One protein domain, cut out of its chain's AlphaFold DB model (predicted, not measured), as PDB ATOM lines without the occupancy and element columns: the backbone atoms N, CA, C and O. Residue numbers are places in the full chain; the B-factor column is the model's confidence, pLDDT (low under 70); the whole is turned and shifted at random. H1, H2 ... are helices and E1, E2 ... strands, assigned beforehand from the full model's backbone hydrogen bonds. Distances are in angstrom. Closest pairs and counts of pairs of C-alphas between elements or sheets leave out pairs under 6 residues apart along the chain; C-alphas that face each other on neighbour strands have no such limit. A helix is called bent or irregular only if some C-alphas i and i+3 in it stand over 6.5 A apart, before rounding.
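Overview. This is residues 5 to 185 of the 186 residues of an uncharacterized protein of Henriciella algicola (UniProt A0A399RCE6). Two antiparallel sheets, E1 to E4 and the longer, strongly bent E5 to E7, are partly face to face, with H3 packed on both of them; the long helix H1 covers the other face of the first sheet with its residues 35 to 51, and its residues 5 to 31 stick out as a straight arm. The far parts of E5 and E6 bend away from this core as a two-stranded arm with H2 at its tip, while the small H4 only grazes the second sheet. The printed part has 181 residues with four named helices and seven named strands, in the order H1 E1 E2 E3 E4 E5 H2 E6 E7 H3 H4; the sheet orders are E1 E2 E3 E4 and E5 E6 E7, and the class is mixed, helices and strands. The whole is loose, with a radius of gyration of the C-alphas of 21.6 A, and elongated, spanning 74 by 46 by 27 A.

Arrangement. The sheet of four strands holds E1, residues 57 to 61, E2, residues 64 to 69, E3, residues 74 to 79, and E4, residues 83 to 87. It is a meander, each strand the antiparallel neighbour of the one before. N 59 and O 66 are 2.9 A apart between E1 and E2, N 67 and O 76 are 2.7 A apart between E2 and E3, and N 77 and O 85 are 2.8 A apart between E3 and E4. H1, residues 5 to 51, is on this sheet at a height of 6.9 A and runs slantwise to the strands, at 44 degrees to E1 on the local plane; its closest C-alphas to E1 are those of Lys 40 and Ala 60, 5.3 A. H3, residues 149 to 163, is on the opposite face at a height of 9.8 A, over E1 and E2, which gives three layers, helices on both faces of a sheet. The second sheet holds E5, residues 92 to 104, E6, residues 125 to 136, and E7, residues 141 to 147, and is twisted. N 96 and O 133 are 2.9 A apart between E5 and E6, and N 132 and O 145 are 2.8 A apart in the hairpin of E6 and E7. The two sheets form a sandwich, two sheets face to face, with best planes 25 degrees apart; the closest C-alphas of E1 and E7 are those of Phe 61 and Gly 146, 5.4 A. H3 and this sheet form two layers, a helix on one face of a sheet: H3 has a height of 9.4 A and runs along the strands, at 11 degrees to E6 on the local plane, and the closest C-alphas of E5 and H3 are those of Val 97 and His 157, 6.2 A. H2, residues 107 to 115, is on neither sheet. H4, residues 177 to 183, only grazes the second sheet with its residues 178 to 181. Every O i to N i+4 pair is within hydrogen-bond range in H1, H3 and H4, and 4 of 5 are in H2.

Along the chain. H1 begins at C-alpha 5, (482.655, 556.210, 398.827), and is 68.6 A long from first to last C-alpha. E5 is 29.4 A long and bends by 75 degrees at residue 98; E6 is 31.0 A long and bends by 64 degrees at residue 130. H3 is 21.5 A long, E2 17.0 A, E7 16.8 A and E3 16.5 A. E1, E4, H2 and H4 are shorter; H4 ends at C-alpha 183, (537.589, 574.563, 388.110).

Size, cuts and confidence. The C-alphas farthest apart, those of Asp 5 and Gly 90, are 75.5 A apart. Residues 5 to 31 of H1 stand free, and so do residues 113 to 119, of which 113 to 115 belong to H2. The printed part has no cut, and the link from H3 to H4, 13 residues, is long. The mean pLDDT of the printed part is 73.3; among the residues under 70 are 100 to 129 and 170 to 185.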
ATOM      1  N   ASP A   5     482.005 556.482 400.118       55.91
ATOM      2  CA  ASP A   5     482.655 556.210 398.827       55.91
ATOM      3  C   ASP A   5     483.910 557.051 398.593       55.91
ATOM      4  O   ASP A   5     484.929 556.509 398.179       55.91
ATOM      5  N   LYS A   6     483.903 558.343 398.960       56.25
ATOM      6  CA  LYS A   6     485.091 559.209 398.818       56.25
ATOM      7  C   LYS A   6     486.303 558.688 399.596       56.25
ATOM      8  O   LYS A   6     487.413 558.724 399.082       56.25
ATOM      9  N   LYS A   7     486.092 558.152 400.806       58.88
ATOM     10  CA  LYS A   7     487.184 557.592 401.618       58.88
ATOM     11  C   LYS A   7     487.760 556.324 400.993       58.88
ATOM     12  O   LYS A   7     488.968 556.128 401.043       58.88
ATOM     13  N   LEU A   8     486.914 555.480 400.400       62.56
ATOM     14  CA  LEU A   8     487.357 554.260 399.727       62.56
ATOM     15  C   LEU A   8     488.139 554.585 398.444       62.56
ATOM     16  O   LEU A   8     489.186 553.990 398.200       62.56
ATOM     17  N   THR A   9     487.670 555.559 397.656       69.75
ATOM     18  CA  THR A   9     488.355 556.009 396.435       69.75
ATOM     19  C   THR A   9     489.723 556.618 396.747       69.75
ATOM     20  O   THR A   9     490.703 556.241 396.110       69.75
ATOM     21  N   ASP A  10     489.829 557.471 397.768       66.00
ATOM     22  CA  ASP A  10     491.109 558.062 398.177       66.00
ATOM     23  C   ASP A  10     492.109 556.991 398.647       66.00
ATOM     24  O   ASP A  10     493.267 557.004 398.233       66.00
ATOM     25  N   ILE A  11     491.668 556.009 399.446       72.50
ATOM     26  CA  ILE A  11     492.521 554.895 399.902       72.50
ATOM     27  C   ILE A  11     493.067 554.088 398.716       72.50
ATOM     28  O   ILE A  11     494.248 553.736 398.707       72.50
ATOM     29  N   ILE A  12     492.240 553.822 397.701       72.06
ATOM     30  CA  ILE A  12     492.665 553.108 396.491       72.06
ATOM     31  C   ILE A  12     493.691 553.937 395.708       72.06
ATOM     32  O   ILE A  12     494.709 553.394 395.284       72.06
ATOM     33  N   ILE A  13     493.482 555.250 395.569       73.25
ATOM     34  CA  ILE A  13     494.430 556.144 394.887       73.25
ATOM     35  C   ILE A  13     495.781 556.164 395.614       73.25
ATOM     36  O   ILE A  13     496.819 556.023 394.966       73.25
ATOM     37  N   TYR A  14     495.795 556.264 396.947       73.81
ATOM     38  CA  TYR A  14     497.040 556.231 397.723       73.81
ATOM     39  C   TYR A  14     497.744 554.871 397.656       73.81
ATOM     40  O   TYR A  14     498.970 554.827 397.553       73.81
ATOM     41  N   ALA A  15     496.998 553.763 397.661       72.62
ATOM     42  CA  ALA A  15     497.570 552.426 397.515       72.62
ATOM     43  C   ALA A  15     498.213 552.227 396.131       72.62
ATOM     44  O   ALA A  15     499.327 551.710 396.030       72.62
ATOM     45  N   VAL A  16     497.552 552.697 395.068       72.94
ATOM     46  CA  VAL A  16     498.089 552.656 393.700       72.94
ATOM     47  C   VAL A  16     499.311 553.568 393.568       72.94
ATOM     48  O   VAL A  16     500.331 553.137 393.036       72.94
ATOM     49  N   ALA A  17     499.267 554.790 394.105       69.81
ATOM     50  CA  ALA A  17     500.411 555.702 394.100       69.81
ATOM     51  C   ALA A  17     501.616 555.127 394.867       69.81
ATOM     52  O   ALA A  17     502.751 555.223 394.397       69.81
ATOM     53  N   GLY A  18     501.376 554.471 396.007       70.81
ATOM     54  CA  GLY A  18     502.408 553.773 396.776       70.81
ATOM     55  C   GLY A  18     503.052 552.627 395.994       70.81
ATOM     56  O   GLY A  18     504.277 552.521 395.955       70.81
ATOM     57  N   LEU A  19     502.251 551.812 395.301       74.12
ATOM     58  CA  LEU A  19     502.757 550.735 394.442       74.12
ATOM     59  C   LEU A  19     503.579 551.267 393.263       74.12
ATOM     60  O   LEU A  19     504.646 550.726 392.971       74.12
ATOM     61  N   VAL A  20     503.131 552.351 392.621       74.38
ATOM     62  CA  VAL A  20     503.877 553.010 391.538       74.38
ATOM     63  C   VAL A  20     505.210 553.557 392.049       74.38
ATOM     64  O   VAL A  20     506.235 553.353 391.401       74.38
ATOM     65  N   ALA A  21     505.233 554.189 393.226       71.38
ATOM     66  CA  ALA A  21     506.461 554.701 393.827       71.38
ATOM     67  C   ALA A  21     507.460 553.577 394.152       71.38
ATOM     68  O   ALA A  21     508.643 553.696 393.836       71.38
ATOM     69  N   ILE A  22     506.993 552.459 394.718       74.88
ATOM     70  CA  ILE A  22     507.836 551.286 394.999       74.88
ATOM     71  C   ILE A  22     508.404 550.704 393.700       74.88
ATOM     72  O   ILE A  22     509.602 550.433 393.625       74.88
ATOM     73  N   ALA A  23     507.579 550.560 392.660       71.44
ATOM     74  CA  ALA A  23     508.025 550.071 391.357       71.44
ATOM     75  C   ALA A  23     509.082 550.994 390.725       71.44
ATOM     76  O   ALA A  23     510.077 550.507 390.190       71.44
ATOM     77  N   LEU A  24     508.917 552.314 390.845       71.19
ATOM     78  CA  LEU A  24     509.897 553.306 390.392       71.19
ATOM     79  C   LEU A  24     511.220 553.190 391.154       71.19
ATOM     80  O   LEU A  24     512.282 553.156 390.535       71.19
ATOM     81  N   ILE A  25     511.172 553.071 392.482       70.50
ATOM     82  CA  ILE A  25     512.368 552.916 393.323       70.50
ATOM     83  C   ILE A  25     513.118 551.628 392.962       70.50
ATOM     84  O   ILE A  25     514.339 551.646 392.783       70.50
ATOM     85  N   LEU A  26     512.399 550.514 392.815       70.00
ATOM     86  CA  LEU A  26     512.987 549.231 392.428       70.00
ATOM     87  C   LEU A  26     513.548 549.271 390.999       70.00
ATOM     88  O   LEU A  26     514.649 548.774 390.769       70.00
ATOM     89  N   GLY A  27     512.841 549.908 390.062       57.97
ATOM     90  CA  GLY A  27     513.279 550.079 388.678       57.97
ATOM     91  C   GLY A  27     514.550 550.921 388.558       57.97
ATOM     92  O   GLY A  27     515.494 550.515 387.883       57.97
ATOM     93  N   ILE A  28     514.624 552.046 389.278       66.50
ATOM     94  CA  ILE A  28     515.823 552.896 389.337       66.50
ATOM     95  C   ILE A  28     517.000 552.112 389.923       66.50
ATOM     96  O   ILE A  28     518.104 552.148 389.378       66.50
ATOM     97  N   ARG A  29     516.770 551.358 391.005       59.34
ATOM     98  CA  ARG A  29     517.809 550.549 391.651       59.34
ATOM     99  C   ARG A  29     518.325 549.435 390.732       59.34
ATOM    100  O   ARG A  29     519.532 549.208 390.676       59.34
ATOM    101  N   TRP A  30     517.439 548.778 389.985       67.19
ATOM    102  CA  TRP A  30     517.813 547.767 388.994       67.19
ATOM    103  C   TRP A  30     518.613 548.367 387.832       67.19
ATOM    104  O   TRP A  30     519.654 547.826 387.453       67.19
ATOM    105  N   PHE A  31     518.180 549.514 387.304       59.72
ATOM    106  CA  PHE A  31     518.877 550.206 386.221       59.72
ATOM    107  C   PHE A  31     520.274 550.677 386.648       59.72
ATOM    108  O   PHE A  31     521.242 550.473 385.917       59.72
ATOM    109  N   ALA A  32     520.407 551.225 387.860       58.44
ATOM    110  CA  ALA A  32     521.693 551.638 388.420       58.44
ATOM    111  C   ALA A  32     522.664 550.453 388.578       58.44
ATOM    112  O   ALA A  32     523.826 550.554 388.184       58.44
ATOM    113  N   ALA A  33     522.183 549.311 389.081       59.28
ATOM    114  CA  ALA A  33     522.993 548.100 389.211       59.28
ATOM    115  C   ALA A  33     523.457 547.567 387.845       59.28
ATOM    116  O   ALA A  33     524.619 547.197 387.679       59.28
ATOM    117  N   ARG A  34     522.570 547.572 386.842       60.22
ATOM    118  CA  ARG A  34     522.895 547.117 385.485       60.22
ATOM    119  C   ARG A  34     523.868 548.058 384.778       60.22
ATOM    120  O   ARG A  34     524.755 547.587 384.076       60.22
ATOM    121  N   HIS A  35     523.737 549.366 384.989       63.38
ATOM    122  CA  HIS A  35     524.669 550.348 384.441       63.38
ATOM    123  C   HIS A  35     526.068 550.192 385.056       63.38
ATOM    124  O   HIS A  35     527.051 550.187 384.326       63.38
ATOM    125  N   ALA A  36     526.170 549.989 386.375       60.03
ATOM    126  CA  ALA A  36     527.451 549.733 387.038       60.03
ATOM    127  C   ALA A  36     528.110 548.424 386.557       60.03
ATOM    128  O   ALA A  36     529.298 548.409 386.237       60.03
ATOM    129  N   ALA A  37     527.329 547.346 386.429       68.81
ATOM    130  CA  ALA A  37     527.817 546.074 385.894       68.81
ATOM    131  C   ALA A  37     528.252 546.188 384.421       68.81
ATOM    132  O   ALA A  37     529.272 545.621 384.039       68.81
ATOM    133  N   GLY A  38     527.511 546.956 383.615       75.00
ATOM    134  CA  GLY A  38     527.845 547.220 382.215       75.00
ATOM    135  C   GLY A  38     529.161 547.977 382.060       75.00
ATOM    136  O   GLY A  38     529.997 547.573 381.263       75.00
ATOM    137  N   VAL A  39     529.389 549.013 382.873       75.50
ATOM    138  CA  VAL A  39     530.645 549.784 382.856       75.50
ATOM    139  C   VAL A  39     531.830 548.908 383.255       75.50
ATOM    140  O   VAL A  39     532.887 549.002 382.644       75.50
ATOM    141  N   LYS A  40     531.659 548.027 384.248       83.19
ATOM    142  CA  LYS A  40     532.714 547.091 384.651       83.19
ATOM    143  C   LYS A  40     533.054 546.090 383.541       83.19
ATOM    144  O   LYS A  40     534.230 545.849 383.304       83.19
ATOM    145  N   ALA A  41     532.049 545.531 382.865       85.38
ATOM    146  CA  ALA A  41     532.263 544.598 381.756       85.38
ATOM    147  C   ALA A  41     532.920 545.281 380.547       85.38
ATOM    148  O   ALA A  41     533.875 544.753 379.992       85.38
ATOM    149  N   GLU A  42     532.458 546.483 380.195       86.25
ATOM    150  CA  GLU A  42     533.045 547.304 379.132       86.25
ATOM    151  C   GLU A  42     534.500 547.669 379.446       86.25
ATOM    152  O   GLU A  42     535.369 547.534 378.590       86.25
ATOM    153  N   ALA A  43     534.785 548.090 380.682       86.88
ATOM    154  CA  ALA A  43     536.143 548.391 381.116       86.88
ATOM    155  C   ALA A  43     537.046 547.157 381.036       86.88
ATOM    156  O   ALA A  43     538.166 547.264 380.550       86.88
ATOM    157  N   LEU A  44     536.559 545.992 381.477       90.31
ATOM    158  CA  LEU A  44     537.306 544.738 381.390       90.31
ATOM    159  C   LEU A  44     537.640 544.396 379.936       90.31
ATOM    160  O   LEU A  44     538.806 544.196 379.618       90.31
ATOM    161  N   GLU A  45     536.639 544.408 379.053       90.62
ATOM    162  CA  GLU A  45     536.809 544.116 377.627       90.62
ATOM    163  C   GLU A  45     537.828 545.062 376.977       90.62
ATOM    164  O   GLU A  45     538.713 544.627 376.241       90.62
ATOM    165  N   LYS A  46     537.745 546.364 377.276       90.12
ATOM    166  CA  LYS A  46     538.672 547.367 376.738       90.12
ATOM    167  C   LYS A  46     540.088 547.202 377.277       90.12
ATOM    168  O   LYS A  46     541.039 547.331 376.511       90.12
ATOM    169  N   ILE A  47     540.238 546.909 378.566       90.19
ATOM    170  CA  ILE A  47     541.548 546.685 379.185       90.19
ATOM    171  C   ILE A  47     542.193 545.411 378.632       90.19
ATOM    172  O   ILE A  47     543.376 545.433 378.296       90.19
ATOM    173  N   GLU A  48     541.436 544.323 378.498       90.88
ATOM    174  CA  GLU A  48     541.924 543.068 377.921       90.88
ATOM    175  C   GLU A  48     542.323 543.240 376.453       90.88
ATOM    176  O   GLU A  48     543.375 542.751 376.045       90.88
ATOM    177  N   ALA A  49     541.530 543.981 375.673       88.88
ATOM    178  CA  ALA A  49     541.834 544.261 374.273       88.88
ATOM    179  C   ALA A  49     543.130 545.071 374.095       88.88
ATOM    180  O   ALA A  49     543.893 544.794 373.173       88.88
ATOM    181  N   GLU A  50     543.387 546.047 374.971       88.62
ATOM    182  CA  GLU A  50     544.560 546.925 374.866       88.62
ATOM    183  C   GLU A  50     545.822 546.288 375.464       88.62
ATOM    184  O   GLU A  50     546.915 546.389 374.912       88.62
ATOM    185  N   THR A  51     545.687 545.621 376.613       86.25
ATOM    186  CA  THR A  51     546.834 545.110 377.379       86.25
ATOM    187  C   THR A  51     547.125 543.629 377.144       86.25
ATOM    188  O   THR A  51     548.147 543.125 377.612       86.25
ATOM    189  N   GLY A  52     546.236 542.921 376.441       86.25
ATOM    190  CA  GLY A  52     546.333 541.487 376.171       86.25
ATOM    191  C   GLY A  52     546.061 540.589 377.382       86.25
ATOM    192  O   GLY A  52     546.191 539.372 377.263       86.25
ATOM    193  N   GLN A  53     545.705 541.153 378.542       86.94
ATOM    194  CA  GLN A  53     545.432 540.399 379.765       86.94
ATOM    195  C   GLN A  53     544.388 541.081 380.654       86.94
ATOM    196  O   GLN A  53     544.250 542.304 380.660       86.94
ATOM    197  N   ALA A  54     543.677 540.278 381.445       88.75
ATOM    198  CA  ALA A  54     542.762 540.777 382.463       88.75
ATOM    199  C   ALA A  54     543.550 541.299 383.678       88.75
ATOM    200  O   ALA A  54     544.521 540.656 384.083       88.75
ATOM    201  N   PRO A  55     543.151 542.425 384.294       91.50
ATOM    202  CA  PRO A  55     543.738 542.862 385.556       91.50
ATOM    203  C   PRO A  55     543.298 541.941 386.708       91.50
ATOM    204  O   PRO A  55     542.149 541.495 386.744       91.50
ATOM    205  N   ASP A  56     544.174 541.706 387.692       92.44
ATOM    206  CA  ASP A  56     543.850 540.915 388.894       92.44
ATOM    207  C   ASP A  56     542.752 541.565 389.742       92.44
ATOM    208  O   ASP A  56     541.964 540.891 390.408       92.44
ATOM    209  N   PHE A  57     542.711 542.896 389.732       93.06
ATOM    210  CA  PHE A  57     541.701 543.685 390.413       93.06
ATOM    211  C   PHE A  57     541.112 544.718 389.458       93.06
ATOM    212  O   PHE A  57     541.850 545.446 388.805       93.06
ATOM    213  N   LEU A  58     539.781 544.815 389.411       92.19
ATOM    214  CA  LEU A  58     539.063 545.803 388.606       92.19
ATOM    215  C   LEU A  58     537.968 546.471 389.432       92.19
ATOM    216  O   LEU A  58     536.997 545.820 389.849       92.19
ATOM    217  N   HIS A  59     538.085 547.786 389.575       90.25
ATOM    218  CA  HIS A  59     537.065 548.644 390.162       90.25
ATOM    219  C   HIS A  59     536.547 549.634 389.127       90.25
ATOM    220  O   HIS A  59     537.332 550.252 388.418       90.25
ATOM    221  N   ALA A  60     535.230 549.800 389.038       88.38
ATOM    222  CA  ALA A  60     534.600 550.648 388.035       88.38
ATOM    223  C   ALA A  60     533.460 551.458 388.648       88.38
ATOM    224  O   ALA A  60     532.626 550.921 389.377       88.38
ATOM    225  N   PHE A  61     533.399 552.744 388.314       85.12
ATOM    226  CA  PHE A  61     532.333 553.628 388.747       85.12
ATOM    227  C   PHE A  61     532.021 554.689 387.691       85.12
ATOM    228  O   PHE A  61     532.890 555.425 387.230       85.12
ATOM    229  N   GLY A  62     530.740 554.824 387.349       82.19
ATOM    230  CA  GLY A  62     530.288 555.837 386.400       82.19
ATOM    231  C   GLY A  62     530.839 555.595 384.996       82.19
ATOM    232  O   GLY A  62     530.335 554.728 384.292       82.19
ATOM    233  N   ALA A  63     531.823 556.389 384.581       83.12
ATOM    234  CA  ALA A  63     532.478 556.286 383.275       83.12
ATOM    235  C   ALA A  63     533.977 555.964 383.384       83.12
ATOM    236  O   ALA A  63     534.665 555.977 382.366       83.12
ATOM    237  N   THR A  64     534.473 555.698 384.598       85.94
ATOM    238  CA  THR A  64     535.884 555.420 384.865       85.94
ATOM    239  C   THR A  64     536.063 554.071 385.555       85.94
ATOM    240  O   THR A  64     535.190 553.602 386.291       85.94
ATOM    241  N   ALA A  65     537.196 553.423 385.311       89.88
ATOM    242  CA  ALA A  65     537.603 552.202 385.979       89.88
ATOM    243  C   ALA A  65     539.119 552.170 386.189       89.88
ATOM    244  O   ALA A  65     539.883 552.748 385.419       89.88
ATOM    245  N   ILE A  66     539.537 551.481 387.245       92.69
ATOM    246  CA  ILE A  66     540.930 551.172 387.541       92.69
ATOM    247  C   ILE A  66     541.109 549.657 387.550       92.69
ATOM    248  O   ILE A  66     540.371 548.932 388.219       92.69
ATOM    249  N   GLY A  67     542.081 549.192 386.783       93.38
ATOM    250  CA  GLY A  67     542.592 547.836 386.772       93.38
ATOM    251  C   GLY A  67     543.978 547.812 387.407       93.38
ATOM    252  O   GLY A  67     544.823 548.628 387.049       93.38
ATOM    253  N   LEU A  68     544.224 546.889 388.328       93.06
ATOM    254  CA  LEU A  68     545.545 546.652 388.905       93.06
ATOM    255  C   LEU A  68     545.999 545.243 388.545       93.06
ATOM    256  O   LEU A  68     545.282 544.272 388.788       93.06
ATOM    257  N   ASP A  69     547.197 545.154 387.983       92.88
ATOM    258  CA  ASP A  69     547.969 543.920 387.887       92.88
ATOM    259  C   ASP A  69     548.855 543.850 389.137       92.88
ATOM    260  O   ASP A  69     549.785 544.642 389.305       92.88
ATOM    261  N   LEU A  70     548.500 542.966 390.067       89.94
ATOM    262  CA  LEU A  70     549.128 542.893 391.385       89.94
ATOM    263  C   LEU A  70     550.567 542.344 391.331       89.94
ATOM    264  O   LEU A  70     551.400 542.866 392.071       89.94
ATOM    265  N   PRO A  71     550.904 541.334 390.502       87.62
ATOM    266  CA  PRO A  71     552.279 540.859 390.357       87.62
ATOM    267  C   PRO A  71     553.252 541.916 389.829       87.62
ATOM    268  O   PRO A  71     554.399 541.957 390.270       87.62
ATOM    269  N   THR A  72     552.821 542.748 388.878       88.50
ATOM    270  CA  THR A  72     553.695 543.747 388.240       88.50
ATOM    271  C   THR A  72     553.545 545.151 388.826       88.50
ATOM    272  O   THR A  72     554.372 546.019 388.545       88.50
ATOM    273  N   GLY A  73     552.503 545.395 389.625       87.94
ATOM    274  CA  GLY A  73     552.156 546.725 390.123       87.94
ATOM    275  C   GLY A  73     551.738 547.682 389.004       87.94
ATOM    276  O   GLY A  73     551.865 548.898 389.148       87.94
ATOM    277  N   ARG A  74     551.285 547.167 387.856       93.06
ATOM    278  CA  ARG A  74     550.868 547.993 386.721       93.06
ATOM    279  C   ARG A  74     549.443 548.493 386.937       93.06
ATOM    280  O   ARG A  74     548.526 547.700 387.155       93.06
ATOM    281  N   LEU A  75     549.253 549.804 386.824       94.06
ATOM    282  CA  LEU A  75     547.936 550.431 386.859       94.06
ATOM    283  C   LEU A  75     547.423 550.582 385.431       94.06
ATOM    284  O   LEU A  75     548.113 551.103 384.563       94.06
ATOM    285  N   THR A  76     546.185 550.174 385.193       94.38
ATOM    286  CA  THR A  76     545.465 550.470 383.958       94.38
ATOM    287  C   THR A  76     544.235 551.289 384.295       94.38
ATOM    288  O   THR A  76     543.416 550.892 385.113       94.38
ATOM    289  N   VAL A  77     544.099 552.449 383.677       92.88
ATOM    290  CA  VAL A  77     542.969 553.351 383.854       92.88
ATOM    291  C   VAL A  77     542.134 553.285 382.592       92.88
ATOM    292  O   VAL A  77     542.648 553.453 381.492       92.88
ATOM    293  N   TYR A  78     540.843 553.046 382.754       91.38
ATOM    294  CA  TYR A  78     539.867 553.203 381.691       91.38
ATOM    295  C   TYR A  78     539.003 554.420 381.998       91.38
ATOM    296  O   TYR A  78     538.402 554.501 383.066       91.38
ATOM    297  N   ASP A  79     538.904 555.344 381.057       88.19
ATOM    298  CA  ASP A  79     537.900 556.402 381.060       88.19
ATOM    299  C   ASP A  79     537.191 556.360 379.711       88.19
ATOM    300  O   ASP A  79     537.824 556.374 378.656       88.19
ATOM    301  N   ARG A  80     535.858 556.317 379.717       83.69
ATOM    302  CA  ARG A  80     535.068 556.231 378.483       83.69
ATOM    303  C   ARG A  80     535.358 557.379 377.499       83.69
ATOM    304  O   ARG A  80     535.129 557.216 376.304       83.69
ATOM    305  N   LYS A  81     535.834 558.538 377.969       84.06
ATOM    306  CA  LYS A  81     536.196 559.690 377.128       84.06
ATOM    307  C   LYS A  81     537.611 559.599 376.562       84.06
ATOM    308  O   LYS A  81     537.791 559.921 375.392       84.06
ATOM    309  N   SER A  82     538.598 559.232 377.380       82.81
ATOM    310  CA  SER A  82     540.017 559.238 376.981       82.81
ATOM    311  C   SER A  82     540.568 557.864 376.600       82.81
ATOM    312  O   SER A  82     541.682 557.781 376.096       82.81
ATOM    313  N   GLY A  83     539.793 556.797 376.786       88.31
ATOM    314  CA  GLY A  83     540.183 555.428 376.475       88.31
ATOM    315  C   GLY A  83     540.959 554.752 377.604       88.31
ATOM    316  O   GLY A  83     540.774 555.055 378.785       88.31
ATOM    317  N   VAL A  84     541.791 553.782 377.225       92.31
ATOM    318  CA  VAL A  84     542.633 553.012 378.146       92.31
ATOM    319  C   VAL A  84     544.011 553.662 378.227       92.31
ATOM    320  O   VAL A  84     544.594 554.046 377.217       92.31
ATOM    321  N   THR A  85     544.545 553.795 379.434       93.12
ATOM    322  CA  THR A  85     545.903 554.281 379.685       93.12
ATOM    323  C   THR A  85     546.568 553.386 380.715       93.12
ATOM    324  O   THR A  85     545.928 552.956 381.673       93.12
ATOM    325  N   THR A  86     547.852 553.098 380.538       93.00
ATOM    326  CA  THR A  86     548.597 552.199 381.419       93.00
ATOM    327  C   THR A  86     549.794 552.924 382.013       93.00
ATOM    328  O   THR A  86     550.503 553.633 381.308       93.00
ATOM    329  N   TYR A  87     550.017 552.712 383.306       92.62
ATOM    330  CA  TYR A  87     551.095 553.298 384.088       92.62
ATOM    331  C   TYR A  87     551.903 552.184 384.746       92.62
ATOM    332  O   TYR A  87     551.346 551.216 385.279       92.62
ATOM    333  N   GLY A  88     553.225 552.308 384.698       90.88
ATOM    334  CA  GLY A  88     554.118 551.411 385.411       90.88
ATOM    335  C   GLY A  88     554.110 551.694 386.917       90.88
ATOM    336  O   GLY A  88     553.744 552.786 387.350       90.88
ATOM    337  N   PRO A  89     554.586 550.752 387.749       88.38
ATOM    338  CA  PRO A  89     554.667 550.952 389.200       88.38
ATOM    339  C   PRO A  89     555.568 552.131 389.609       88.38
ATOM    340  O   PRO A  89     555.404 552.689 390.698       88.38
ATOM    341  N   GLY A  90     556.529 552.496 388.751       87.56
ATOM    342  CA  GLY A  90     557.427 553.636 388.941       87.56
ATOM    343  C   GLY A  90     556.777 554.993 388.673       87.56
ATOM    344  O   GLY A  90     557.246 555.988 389.215       87.56
ATOM    345  N   ASP A  91     555.687 555.027 387.906       89.62
ATOM    346  CA  ASP A  91     554.960 556.264 387.611       89.62
ATOM    347  C   ASP A  91     554.057 556.664 388.780       89.62
ATOM    348  O   ASP A  91     553.727 557.834 388.929       89.62
ATOM    349  N   ILE A  92     553.683 555.707 389.638       90.62
ATOM    350  CA  ILE A  92     552.764 555.919 390.758       90.62
ATOM    351  C   ILE A  92     553.510 556.512 391.952       90.62
ATOM    352  O   ILE A  92     554.390 555.865 392.527       90.62
ATOM    353  N   GLY A  93     553.134 557.720 392.365       86.62
ATOM    354  CA  GLY A  93     553.704 558.390 393.533       86.62
ATOM    355  C   GLY A  93     552.901 558.133 394.797       86.62
ATOM    356  O   GLY A  93     553.420 557.554 395.750       86.62
ATOM    357  N   THR A  94     551.635 558.546 394.795       88.44
ATOM    358  CA  THR A  94     550.744 558.468 395.958       88.44
ATOM    359  C   THR A  94     549.345 558.010 395.567       88.44
ATOM    360  O   THR A  94     548.905 558.177 394.426       88.44
ATOM    361  N   TRP A  95     548.629 557.422 396.519       89.81
ATOM    362  CA  TRP A  95     547.224 557.074 396.351       89.81
ATOM    363  C   TRP A  95     546.414 557.409 397.602       89.81
ATOM    364  O   TRP A  95     546.939 557.479 398.714       89.81
ATOM    365  N   PHE A  96     545.118 557.631 397.398       86.94
ATOM    366  CA  PHE A  96     544.157 557.958 398.441       86.94
ATOM    367  C   PHE A  96     542.840 557.227 398.196       86.94
ATOM    368  O   PHE A  96     542.321 557.222 397.077       86.94
ATOM    369  N   VAL A  97     542.275 556.661 399.261       85.56
ATOM    370  CA  VAL A  97     540.940 556.063 399.283       85.56
ATOM    371  C   VAL A  97     540.171 556.684 400.437       85.56
ATOM    372  O   VAL A  97     540.534 556.512 401.597       85.56
ATOM    373  N   GLY A  98     539.098 557.415 400.140       78.50
ATOM    374  CA  GLY A  98     538.322 558.026 401.210       78.50
ATOM    375  C   GLY A  98     537.248 558.993 400.754       78.50
ATOM    376  O   GLY A  98     536.905 559.105 399.576       78.50
ATOM    377  N   GLU A  99     536.667 559.677 401.733       72.31
ATOM    378  CA  GLU A  99     535.586 560.626 401.517       72.31
ATOM    379  C   GLU A  99     536.115 561.989 401.078       72.31
ATOM    380  O   GLU A  99     536.916 562.612 401.771       72.31
ATOM    381  N   ILE A 100     535.600 562.484 399.953       66.19
ATOM    382  CA  ILE A 100     535.825 563.854 399.518       66.19
ATOM    383  C   ILE A 100     534.511 564.614 399.684       66.19
ATOM    384  O   ILE A 100     533.499 564.304 399.048       66.19
ATOM    385  N   SER A 101     534.522 565.624 400.554       57.81
ATOM    386  CA  SER A 101     533.394 566.540 400.703       57.81
ATOM    387  C   SER A 101     533.497 567.627 399.641       57.81
ATOM    388  O   SER A 101     534.407 568.455 399.682       57.81
ATOM    389  N   GLN A 102     532.577 567.622 398.677       55.31
ATOM    390  CA  GLN A 102     532.460 568.710 397.714       55.31
ATOM    391  C   GLN A 102     531.300 569.622 398.098       55.31
ATOM    392  O   GLN A 102     530.152 569.194 398.261       55.31
ATOM    393  N   GLU A 103     531.609 570.909 398.218       51.62
ATOM    394  CA  GLU A 103     530.612 571.962 398.315       51.62
ATOM    395  C   GLU A 103     530.295 572.451 396.902       51.62
ATOM    396  O   GLU A 103     531.054 573.203 396.290       51.62
ATOM    397  N   VAL A 104     529.189 571.964 396.339       52.28
ATOM    398  CA  VAL A 104     528.751 572.398 395.013       52.28
ATOM    399  C   VAL A 104     527.945 573.679 395.177       52.28
ATOM    400  O   VAL A 104     526.812 573.661 395.663       52.28
ATOM    401  N   LEU A 105     528.541 574.796 394.756       49.09
ATOM    402  CA  LEU A 105     527.840 576.065 394.614       49.09
ATOM    403  C   LEU A 105     526.860 575.955 393.437       49.09
ATOM    404  O   LEU A 105     527.270 575.679 392.309       49.09
ATOM    405  N   SER A 106     525.563 576.148 393.672       49.38
ATOM    406  CA  SER A 106     524.586 576.178 392.581       49.38
ATOM    407  C   SER A 106     524.844 577.390 391.663       49.38
ATOM    408  O   SER A 106     525.380 578.402 392.113       49.38
ATOM    409  N   PRO A 107     524.441 577.362 390.379       50.06
ATOM    410  CA  PRO A 107     524.565 578.525 389.488       50.06
ATOM    411  C   PRO A 107     523.893 579.794 390.042       50.06
ATOM    412  O   PRO A 107     524.359 580.904 389.804       50.06
ATOM    413  N   GLN A 108     522.840 579.623 390.846       47.38
ATOM    414  CA  GLN A 108     522.160 580.704 391.564       47.38
ATOM    415  C   GLN A 108     523.044 581.310 392.677       47.38
ATOM    416  O   GLN A 108     522.967 582.510 392.922       47.38
ATOM    417  N   MET A 109     523.950 580.530 393.290       50.72
ATOM    418  CA  MET A 109     524.945 581.020 394.260       50.72
ATOM    419  C   MET A 109     526.012 581.911 393.621       50.72
ATOM    420  O   MET A 109     526.401 582.903 394.229       50.72
ATOM    421  N   ALA A 110     526.470 581.602 392.403       49.69
ATOM    422  CA  ALA A 110     527.446 582.443 391.699       49.69
ATOM    423  C   ALA A 110     526.880 583.843 391.387       49.69
ATOM    424  O   ALA A 110     527.606 584.837 391.419       49.69
ATOM    425  N   HIS A 111     525.569 583.923 391.136       46.75
ATOM    426  CA  HIS A 111     524.872 585.185 390.895       46.75
ATOM    427  C   HIS A 111     524.558 585.951 392.196       46.75
ATOM    428  O   HIS A 111     524.705 587.166 392.230       46.75
ATOM    429  N   ALA A 112     524.180 585.262 393.280       49.81
ATOM    430  CA  ALA A 112     523.911 585.900 394.576       49.81
ATOM    431  C   ALA A 112     525.187 586.434 395.261       49.81
ATOM    432  O   ALA A 112     525.173 587.498 395.875       49.81
ATOM    433  N   LEU A 113     526.318 585.733 395.110       51.28
ATOM    434  CA  LEU A 113     527.624 586.179 395.616       51.28
ATOM    435  C   LEU A 113     528.195 587.375 394.839       51.28
ATOM    436  O   LEU A 113     528.998 588.122 395.390       51.28
ATOM    437  N   SER A 114     527.796 587.565 393.577       52.81
ATOM    438  CA  SER A 114     528.201 588.724 392.768       52.81
ATOM    439  C   SER A 114     527.276 589.933 392.937       52.81
ATOM    440  O   SER A 114     527.712 591.050 392.669       52.81
ATOM    441  N   SER A 115     526.039 589.741 393.412       51.44
ATOM    442  CA  SER A 115     525.065 590.824 393.609       51.44
ATOM    443  C   SER A 115     525.047 591.431 395.017       51.44
ATOM    444  O   SER A 115     524.412 592.461 395.207       51.44
ATOM    445  N   GLY A 116     525.752 590.849 395.996       47.91
ATOM    446  CA  GLY A 116     525.944 591.458 397.322       47.91
ATOM    447  C   GLY A 116     524.698 591.515 398.218       47.91
ATOM    448  O   GLY A 116     524.719 592.221 399.224       47.91
ATOM    449  N   ASP A 117     523.632 590.779 397.892       46.16
ATOM    450  CA  ASP A 117     522.393 590.779 398.678       46.16
ATOM    451  C   ASP A 117     522.488 589.824 399.880       46.16
ATOM    452  O   ASP A 117     522.567 588.599 399.747       46.16
ATOM    453  N   ALA A 118     522.478 590.408 401.080       47.31
ATOM    454  CA  ALA A 118     522.818 589.758 402.346       47.31
ATOM    455  C   ALA A 118     521.727 588.840 402.948       47.31
ATOM    456  O   ALA A 118     521.933 588.296 404.032       47.31
ATOM    457  N   GLU A 119     520.586 588.627 402.282       43.19
ATOM    458  CA  GLU A 119     519.450 587.876 402.858       43.19
ATOM    459  C   GLU A 119     519.161 586.507 402.230       43.19
ATOM    460  O   GLU A 119     518.232 585.808 402.645       43.19
ATOM    461  N   THR A 120     519.983 586.036 401.293       42.78
ATOM    462  CA  THR A 120     519.779 584.689 400.749       42.78
ATOM    463  C   THR A 120     520.435 583.658 401.671       42.78
ATOM    464  O   THR A 120     521.637 583.411 401.594       42.78
ATOM    465  N   ARG A 121     519.662 583.022 402.564       41.94
ATOM    466  CA  ARG A 121     520.099 581.795 403.258       41.94
ATOM    467  C   ARG A 121     520.226 580.674 402.230       41.94
ATOM    468  O   ARG A 121     519.273 579.945 401.964       41.94
ATOM    469  N   VAL A 122     521.400 580.565 401.617       45.91
ATOM    470  CA  VAL A 122     521.656 579.556 400.597       45.91
ATOM    471  C   VAL A 122     522.059 578.238 401.252       45.91
ATOM    472  O   VAL A 122     523.069 578.153 401.946       45.91
ATOM    473  N   ALA A 123     521.273 577.188 401.017       43.66
ATOM    474  CA  ALA A 123     521.653 575.832 401.379       43.66
ATOM    475  C   ALA A 123     522.739 575.339 400.408       43.66
ATOM    476  O   ALA A 123     522.441 574.916 399.290       43.66
ATOM    477  N   ALA A 124     524.004 575.402 400.824       47.69
ATOM    478  CA  ALA A 124     525.080 574.714 400.124       47.69
ATOM    479  C   ALA A 124     524.794 573.205 400.141       47.69
ATOM    480  O   ALA A 124     524.659 572.592 401.205       47.69
ATOM    481  N   ARG A 125     524.661 572.585 398.963       46.69
ATOM    482  CA  ARG A 125     524.457 571.136 398.874       46.69
ATOM    483  C   ARG A 125     525.807 570.453 399.063       46.69
ATOM    484  O   ARG A 125     526.536 570.220 398.100       46.69
ATOM    485  N   ARG A 126     526.140 570.141 400.317       47.56
ATOM    486  CA  ARG A 126     527.291 569.295 400.647       47.56
ATOM    487  C   ARG A 126     527.004 567.885 400.145       47.56
ATOM    488  O   ARG A 126     526.081 567.230 400.628       47.56
ATOM    489  N   THR A 127     527.772 567.442 399.156       54.97
ATOM    490  CA  THR A 127     527.697 566.066 398.667       54.97
ATOM    491  C   THR A 127     528.955 565.349 399.122       54.97
ATOM    492  O   THR A 127     530.069 565.706 398.747       54.97
ATOM    493  N   THR A 128     528.754 564.368 399.989       59.41
ATOM    494  CA  THR A 128     529.771 563.425 400.435       59.41
ATOM    495  C   THR A 128     529.851 562.324 399.388       59.41
ATOM    496  O   THR A 128     528.868 561.623 399.144       59.41
ATOM    497  N   THR A 129     530.985 562.184 398.710       65.38
ATOM    498  CA  THR A 129     531.212 561.058 397.796       65.38
ATOM    499  C   THR A 129     532.600 560.496 398.045       65.38
ATOM    500  O   THR A 129     533.564 561.239 398.221       65.38
ATOM    501  N   LYS A 130     532.687 559.169 398.124       78.00
ATOM    502  CA  LYS A 130     533.954 558.475 398.319       78.00
ATOM    503  C   LYS A 130     534.638 558.282 396.976       78.00
ATOM    504  O   LYS A 130     533.978 557.932 395.997       78.00
ATOM    505  N   TYR A 131     535.940 558.513 396.938       82.88
ATOM    506  CA  TYR A 131     536.753 558.371 395.742       82.88
ATOM    507  C   TYR A 131     538.032 557.613 396.054       82.88
ATOM    508  O   TYR A 131     538.572 557.692 397.157       82.88
ATOM    509  N   VAL A 132     538.518 556.924 395.032       86.56
ATOM    510  CA  VAL A 132     539.921 556.570 394.895       86.56
ATOM    511  C   VAL A 132     540.578 557.601 393.986       86.56
ATOM    512  O   VAL A 132     540.032 557.946 392.932       86.56
ATOM    513  N   VAL A 133     541.732 558.102 394.405       87.94
ATOM    514  CA  VAL A 133     542.572 559.016 393.633       87.94
ATOM    515  C   VAL A 133     543.975 558.432 393.591       87.94
ATOM    516  O   VAL A 133     544.508 558.041 394.625       87.94
ATOM    517  N   ILE A 134     544.557 558.361 392.397       88.56
ATOM    518  CA  ILE A 134     545.938 557.915 392.203       88.56
ATOM    519  C   ILE A 134     546.691 559.037 391.505       88.56
ATOM    520  O   ILE A 134     546.202 559.596 390.516       88.56
ATOM    521  N   CYS A 135     547.864 559.355 392.033       88.75
ATOM    522  CA  CYS A 135     548.731 560.409 391.544       88.75
ATOM    523  C   CYS A 135     550.086 559.856 391.106       88.75
ATOM    524  O   CYS A 135     550.535 558.795 391.554       88.75
ATOM    525  N   ASP A 136     550.738 560.605 390.230       88.31
ATOM    526  CA  ASP A 136     552.083 560.317 389.776       88.31
ATOM    527  C   ASP A 136     553.132 560.694 390.839       88.31
ATOM    528  O   ASP A 136     552.811 561.167 391.935       88.31
ATOM    529  N   THR A 137     554.408 560.496 390.517       86.38
ATOM    530  CA  THR A 137     555.538 560.873 391.388       86.38
ATOM    531  C   THR A 137     555.674 562.380 391.649       86.38
ATOM    532  O   THR A 137     556.314 562.765 392.628       86.38
ATOM    533  N   ASN A 138     555.035 563.229 390.842       84.62
ATOM    534  CA  ASN A 138     554.972 564.682 391.004       84.62
ATOM    535  C   ASN A 138     553.707 565.141 391.757       84.62
ATOM    536  O   ASN A 138     553.501 566.342 391.935       84.62
ATOM    537  N   ASN A 139     552.883 564.205 392.241       79.94
ATOM    538  CA  ASN A 139     551.552 564.441 392.809       79.94
ATOM    539  C   ASN A 139     550.522 565.011 391.812       79.94
ATOM    540  O   ASN A 139     549.513 565.589 392.224       79.94
ATOM    541  N   GLU A 140     550.732 564.823 390.511       83.00
ATOM    542  CA  GLU A 140     549.722 565.075 389.488       83.00
ATOM    543  C   GLU A 140     548.735 563.910 389.414       83.00
ATOM    544  O   GLU A 140     549.098 562.739 389.500       83.00
ATOM    545  N   ARG A 141     547.446 564.214 389.262       84.94
ATOM    546  CA  ARG A 141     546.393 563.194 389.270       84.94
ATOM    547  C   ARG A 141     546.421 562.370 387.982       84.94
ATOM    548  O   ARG A 141     546.080 562.887 386.921       84.94
ATOM    549  N   LEU A 142     546.670 561.069 388.114       85.19
ATOM    550  CA  LEU A 142     546.580 560.099 387.020       85.19
ATOM    551  C   LEU A 142     545.144 559.622 386.804       85.19
ATOM    552  O   LEU A 142     544.681 559.513 385.670       85.19
ATOM    553  N   CYS A 143     544.415 559.350 387.890       85.31
ATOM    554  CA  CYS A 143     543.017 558.941 387.797       85.31
ATOM    555  C   CYS A 143     542.203 559.241 389.055       85.31
ATOM    556  O   CYS A 143     542.732 559.354 390.161       85.31
ATOM    557  N   GLN A 144     540.884 559.310 388.868       86.81
ATOM    558  CA  GLN A 144     539.901 559.397 389.940       86.81
ATOM    559  C   GLN A 144     538.681 558.538 389.600       86.81
ATOM    560  O   GLN A 144     538.052 558.714 388.556       86.81
ATOM    561  N   THR A 145     538.309 557.652 390.519       84.69
ATOM    562  CA  THR A 145     537.148 556.764 390.367       84.69
ATOM    563  C   THR A 145     536.316 556.814 391.641       84.69
ATOM    564  O   THR A 145     536.851 556.884 392.743       84.69
ATOM    565  N   GLY A 146     534.990 556.859 391.516       82.19
ATOM    566  CA  GLY A 146     534.106 556.864 392.687       82.19
ATOM    567  C   GLY A 146     534.061 555.501 393.379       82.19
ATOM    568  O   GLY A 146     534.350 554.478 392.766       82.19
ATOM    569  N   ILE A 147     533.683 555.478 394.653       79.06
ATOM    570  CA  ILE A 147     533.563 554.266 395.473       79.06
ATOM    571  C   ILE A 147     532.143 554.176 396.029       79.06
ATOM    572  O   ILE A 147     531.610 555.157 396.556       79.06
ATOM    573  N   VAL A 148     531.529 552.990 395.934       71.25
ATOM    574  CA  VAL A 148     530.161 552.754 396.409       71.25
ATOM    575  C   VAL A 148     530.177 551.893 397.664       71.25
ATOM    576  O   VAL A 148     530.193 550.668 397.628       71.25
ATOM    577  N   GLY A 149     530.090 552.561 398.809       69.25
ATOM    578  CA  GLY A 149     529.988 551.889 400.099       69.25
ATOM    579  C   GLY A 149     531.319 551.351 400.625       69.25
ATOM    580  O   GLY A 149     532.366 551.446 399.991       69.25
ATOM    581  N   SER A 150     531.268 550.818 401.842       74.50
ATOM    582  CA  SER A 150     532.451 550.442 402.623       74.50
ATOM    583  C   SER A 150     533.131 549.152 402.160       74.50
ATOM    584  O   SER A 150     534.315 548.962 402.420       74.50
ATOM    585  N   ALA A 151     532.404 548.255 401.487       76.88
ATOM    586  CA  ALA A 151     532.977 547.017 400.960       76.88
ATOM    587  C   ALA A 151     533.930 547.298 399.788       76.88
ATOM    588  O   ALA A 151     535.053 546.798 399.785       76.88
ATOM    589  N   ASP A 152     533.503 548.144 398.847       81.88
ATOM    590  CA  ASP A 152     534.327 548.574 397.715       81.88
ATOM    591  C   ASP A 152     535.523 549.402 398.193       81.88
ATOM    592  O   ASP A 152     536.633 549.212 397.715       81.88
ATOM    593  N   GLU A 153     535.316 550.279 399.177       84.25
ATOM    594  CA  GLU A 153     536.380 551.075 399.798       84.25
ATOM    595  C   GLU A 153     537.496 550.196 400.350       84.25
ATOM    596  O   GLU A 153     538.659 550.384 400.000       84.25
ATOM    597  N   LYS A 154     537.133 549.194 401.157       86.38
ATOM    598  CA  LYS A 154     538.104 548.259 401.715       86.38
ATOM    599  C   LYS A 154     538.794 547.450 400.616       86.38
ATOM    600  O   LYS A 154     540.003 547.296 400.653       86.38
ATOM    601  N   ALA A 155     538.045 546.961 399.627       87.94
ATOM    602  CA  ALA A 155     538.617 546.166 398.544       87.94
ATOM    603  C   ALA A 155     539.616 546.969 397.691       87.94
ATOM    604  O   ALA A 155     540.667 546.448 397.330       87.94
ATOM    605  N   VAL A 156     539.300 548.232 397.385       89.38
ATOM    606  CA  VAL A 156     540.196 549.135 396.648       89.38
ATOM    607  C   VAL A 156     541.417 549.494 397.491       89.38
ATOM    608  O   VAL A 156     542.525 549.483 396.962       89.38
ATOM    609  N   HIS A 157     541.235 549.770 398.787       90.25
ATOM    610  CA  HIS A 157     542.336 550.028 399.722       90.25
ATOM    611  C   HIS A 157     543.284 548.828 399.817       90.25
ATOM    612  O   HIS A 157     544.465 548.970 399.513       90.25
ATOM    613  N   ASP A 158     542.758 547.630 400.093       90.94
ATOM    614  CA  ASP A 158     543.543 546.393 400.195       90.94
ATOM    615  C   ASP A 158     544.307 546.099 398.884       90.94
ATOM    616  O   ASP A 158     545.453 545.641 398.906       90.94
ATOM    617  N   ALA A 159     543.693 546.365 397.724       92.00
ATOM    618  CA  ALA A 159     544.330 546.164 396.424       92.00
ATOM    619  C   ALA A 159     545.458 547.175 396.160       92.00
ATOM    620  O   ALA A 159     546.514 546.790 395.654       92.00
ATOM    621  N   LEU A 160     545.255 548.447 396.515       90.94
ATOM    622  CA  LEU A 160     546.261 549.497 396.359       90.94
ATOM    623  C   LEU A 160     547.417 549.343 397.340       90.94
ATOM    624  O   LEU A 160     548.557 549.478 396.920       90.94
ATOM    625  N   GLU A 161     547.156 548.994 398.598       92.31
ATOM    626  CA  GLU A 161     548.214 548.725 399.579       92.31
ATOM    627  C   GLU A 161     549.051 547.509 399.166       92.31
ATOM    628  O   GLU A 161     550.270 547.497 399.320       92.31
ATOM    629  N   LYS A 162     548.426 546.501 398.548       91.38
ATOM    630  CA  LYS A 162     549.156 545.358 397.994       91.38
ATOM    631  C   LYS A 162     549.997 545.725 396.766       91.38
ATOM    632  O   LYS A 162     551.103 545.207 396.628       91.38
ATOM    633  N   ALA A 163     549.484 546.570 395.871       90.19
ATOM    634  CA  ALA A 163     550.197 546.993 394.663       90.19
ATOM    635  C   ALA A 163     551.297 548.033 394.953       90.19
ATOM    636  O   ALA A 163     552.348 548.033 394.312       90.19
ATOM    637  N   TYR A 164     551.051 548.918 395.918       91.06
ATOM    638  CA  TYR A 164     551.813 550.133 396.200       91.06
ATOM    639  C   TYR A 164     551.967 550.357 397.717       91.06
ATOM    640  O   TYR A 164     551.482 551.370 398.241       91.06
ATOM    641  N   PRO A 165     552.643 549.440 398.431       87.88
ATOM    642  CA  PRO A 165     552.733 549.486 399.887       87.88
ATOM    643  C   PRO A 165     553.424 550.763 400.366       87.88
ATOM    644  O   PRO A 165     554.469 551.155 399.836       87.88
ATOM    645  N   GLY A 166     552.840 551.417 401.374       84.50
ATOM    646  CA  GLY A 166     553.405 552.626 401.987       84.50
ATOM    647  C   GLY A 166     553.356 553.890 401.118       84.50
ATOM    648  O   GLY A 166     553.983 554.888 401.471       84.50
ATOM    649  N   LYS A 167     552.623 553.865 399.995       85.62
ATOM    650  CA  LYS A 167     552.331 555.047 399.159       85.62
ATOM    651  C   LYS A 167     550.965 555.682 399.469       85.62
ATOM    652  O   LYS A 167     550.558 556.620 398.780       85.62
ATOM    653  N   GLU A 168     550.266 555.187 400.494       82.44
ATOM    654  CA  GLU A 168     549.040 555.811 400.992       82.44
ATOM    655  C   GLU A 168     549.357 557.205 401.533       82.44
ATOM    656  O   GLU A 168     550.174 557.359 402.443       82.44
ATOM    657  N   ASN A 169     548.699 558.228 400.991       74.38
ATOM    658  CA  ASN A 169     548.813 559.578 401.518       74.38
ATOM    659  C   ASN A 169     547.429 560.188 401.757       74.38
ATOM    660  O   ASN A 169     546.634 560.369 400.836       74.38
ATOM    661  N   PHE A 170     547.162 560.524 403.023       59.56
ATOM    662  CA  PHE A 170     545.938 561.195 403.458       59.56
ATOM    663  C   PHE A 170     545.990 562.716 403.257       59.56
ATOM    664  O   PHE A 170     544.944 563.367 403.276       59.56
ATOM    665  N   GLU A 171     547.165 563.301 402.980       53.59
ATOM    666  CA  GLU A 171     547.253 564.625 402.355       53.59
ATOM    667  C   GLU A 171     546.819 564.524 400.887       53.59
ATOM    668  O   GLU A 171     547.556 564.827 399.950       53.59
ATOM    669  N   ALA A 172     545.579 564.085 400.673       43.34
ATOM    670  CA  ALA A 172     544.888 564.252 399.422       43.34
ATOM    671  C   ALA A 172     544.797 565.756 399.169       43.34
ATOM    672  O   ALA A 172     543.919 566.431 399.700       43.34
ATOM    673  N   ILE A 173     545.732 566.268 398.368       47.59
ATOM    674  CA  ILE A 173     545.528 567.435 397.520       47.59
ATOM    675  C   ILE A 173     545.036 568.617 398.360       47.59
ATOM    676  O   ILE A 173     543.840 568.919 398.379       47.59
ATOM    677  N   GLY A 174     545.965 569.262 399.082       35.66
ATOM    678  CA  GLY A 174     545.682 570.405 399.951       35.66
ATOM    679  C   GLY A 174     544.577 571.277 399.364       35.66
ATOM    680  O   GLY A 174     544.651 571.644 398.195       35.66
ATOM    681  N   ALA A 175     543.540 571.549 400.158       38.59
ATOM    682  CA  ALA A 175     542.218 572.064 399.777       38.59
ATOM    683  C   ALA A 175     542.165 573.267 398.798       38.59
ATOM    684  O   ALA A 175     541.092 573.622 398.317       38.59
ATOM    685  N   LYS A 176     543.304 573.887 398.463       40.06
ATOM    686  CA  LYS A 176     543.464 574.826 397.344       40.06
ATOM    687  C   LYS A 176     543.587 574.147 395.970       40.06
ATOM    688  O   LYS A 176     542.916 574.573 395.038       40.06
ATOM    689  N   SER A 177     544.369 573.074 395.850       42.72
ATOM    690  CA  SER A 177     544.651 572.397 394.575       42.72
ATOM    691  C   SER A 177     543.419 571.679 394.012       42.72
ATOM    692  O   SER A 177     543.145 571.766 392.816       42.72
ATOM    693  N   MET A 178     542.593 571.055 394.859       40.47
ATOM    694  CA  MET A 178     541.405 570.346 394.373       40.47
ATOM    695  C   MET A 178     540.318 571.314 393.875       40.47
ATOM    696  O   MET A 178     539.650 571.030 392.884       40.47
ATOM    697  N   ALA A 179     540.185 572.492 394.496       42.12
ATOM    698  CA  ALA A 179     539.262 573.537 394.050       42.12
ATOM    699  C   ALA A 179     539.680 574.167 392.707       42.12
ATOM    700  O   ALA A 179     538.814 574.495 391.898       42.12
ATOM    701  N   GLU A 180     540.981 574.314 392.444       41.22
ATOM    702  CA  GLU A 180     541.497 574.802 391.157       41.22
ATOM    703  C   GLU A 180     541.458 573.718 390.070       41.22
ATOM    704  O   GLU A 180     540.997 573.979 388.959       41.22
ATOM    705  N   THR A 181     541.798 572.474 390.407       43.91
ATOM    706  CA  THR A 181     541.775 571.328 389.478       43.91
ATOM    707  C   THR A 181     540.350 570.957 389.044       43.91
ATOM    708  O   THR A 181     540.131 570.552 387.905       43.91
ATOM    709  N   LEU A 182     539.347 571.149 389.911       43.31
ATOM    710  CA  LEU A 182     537.929 570.985 389.557       43.31
ATOM    711  C   LEU A 182     537.361 572.185 388.783       43.31
ATOM    712  O   LEU A 182     536.384 572.028 388.051       43.31
ATOM    713  N   ARG A 183     537.957 573.380 388.912       44.97
ATOM    714  CA  ARG A 183     537.589 574.563 388.110       44.97
ATOM    715  C   ARG A 183     538.207 574.551 386.711       44.97
ATOM    716  O   ARG A 183     537.628 575.155 385.814       44.97
ATOM    717  N   GLY A 184     539.333 573.861 386.519       36.78
ATOM    718  CA  GLY A 184     540.063 573.782 385.247       36.78
ATOM    719  C   GLY A 184     539.452 572.881 384.164       36.78
ATOM    720  O   GLY A 184     540.015 572.801 383.081       36.78
ATOM    721  N   GLN A 185     538.320 572.213 384.418       38.34
ATOM    722  CA  GLN A 185     537.604 571.389 383.424       38.34
ATOM    723  C   GLN A 185     536.325 572.057 382.881       38.34
ATOM    724  O   GLN A 185     535.303 571.392 382.699       38.34
TER     725      GLN A 185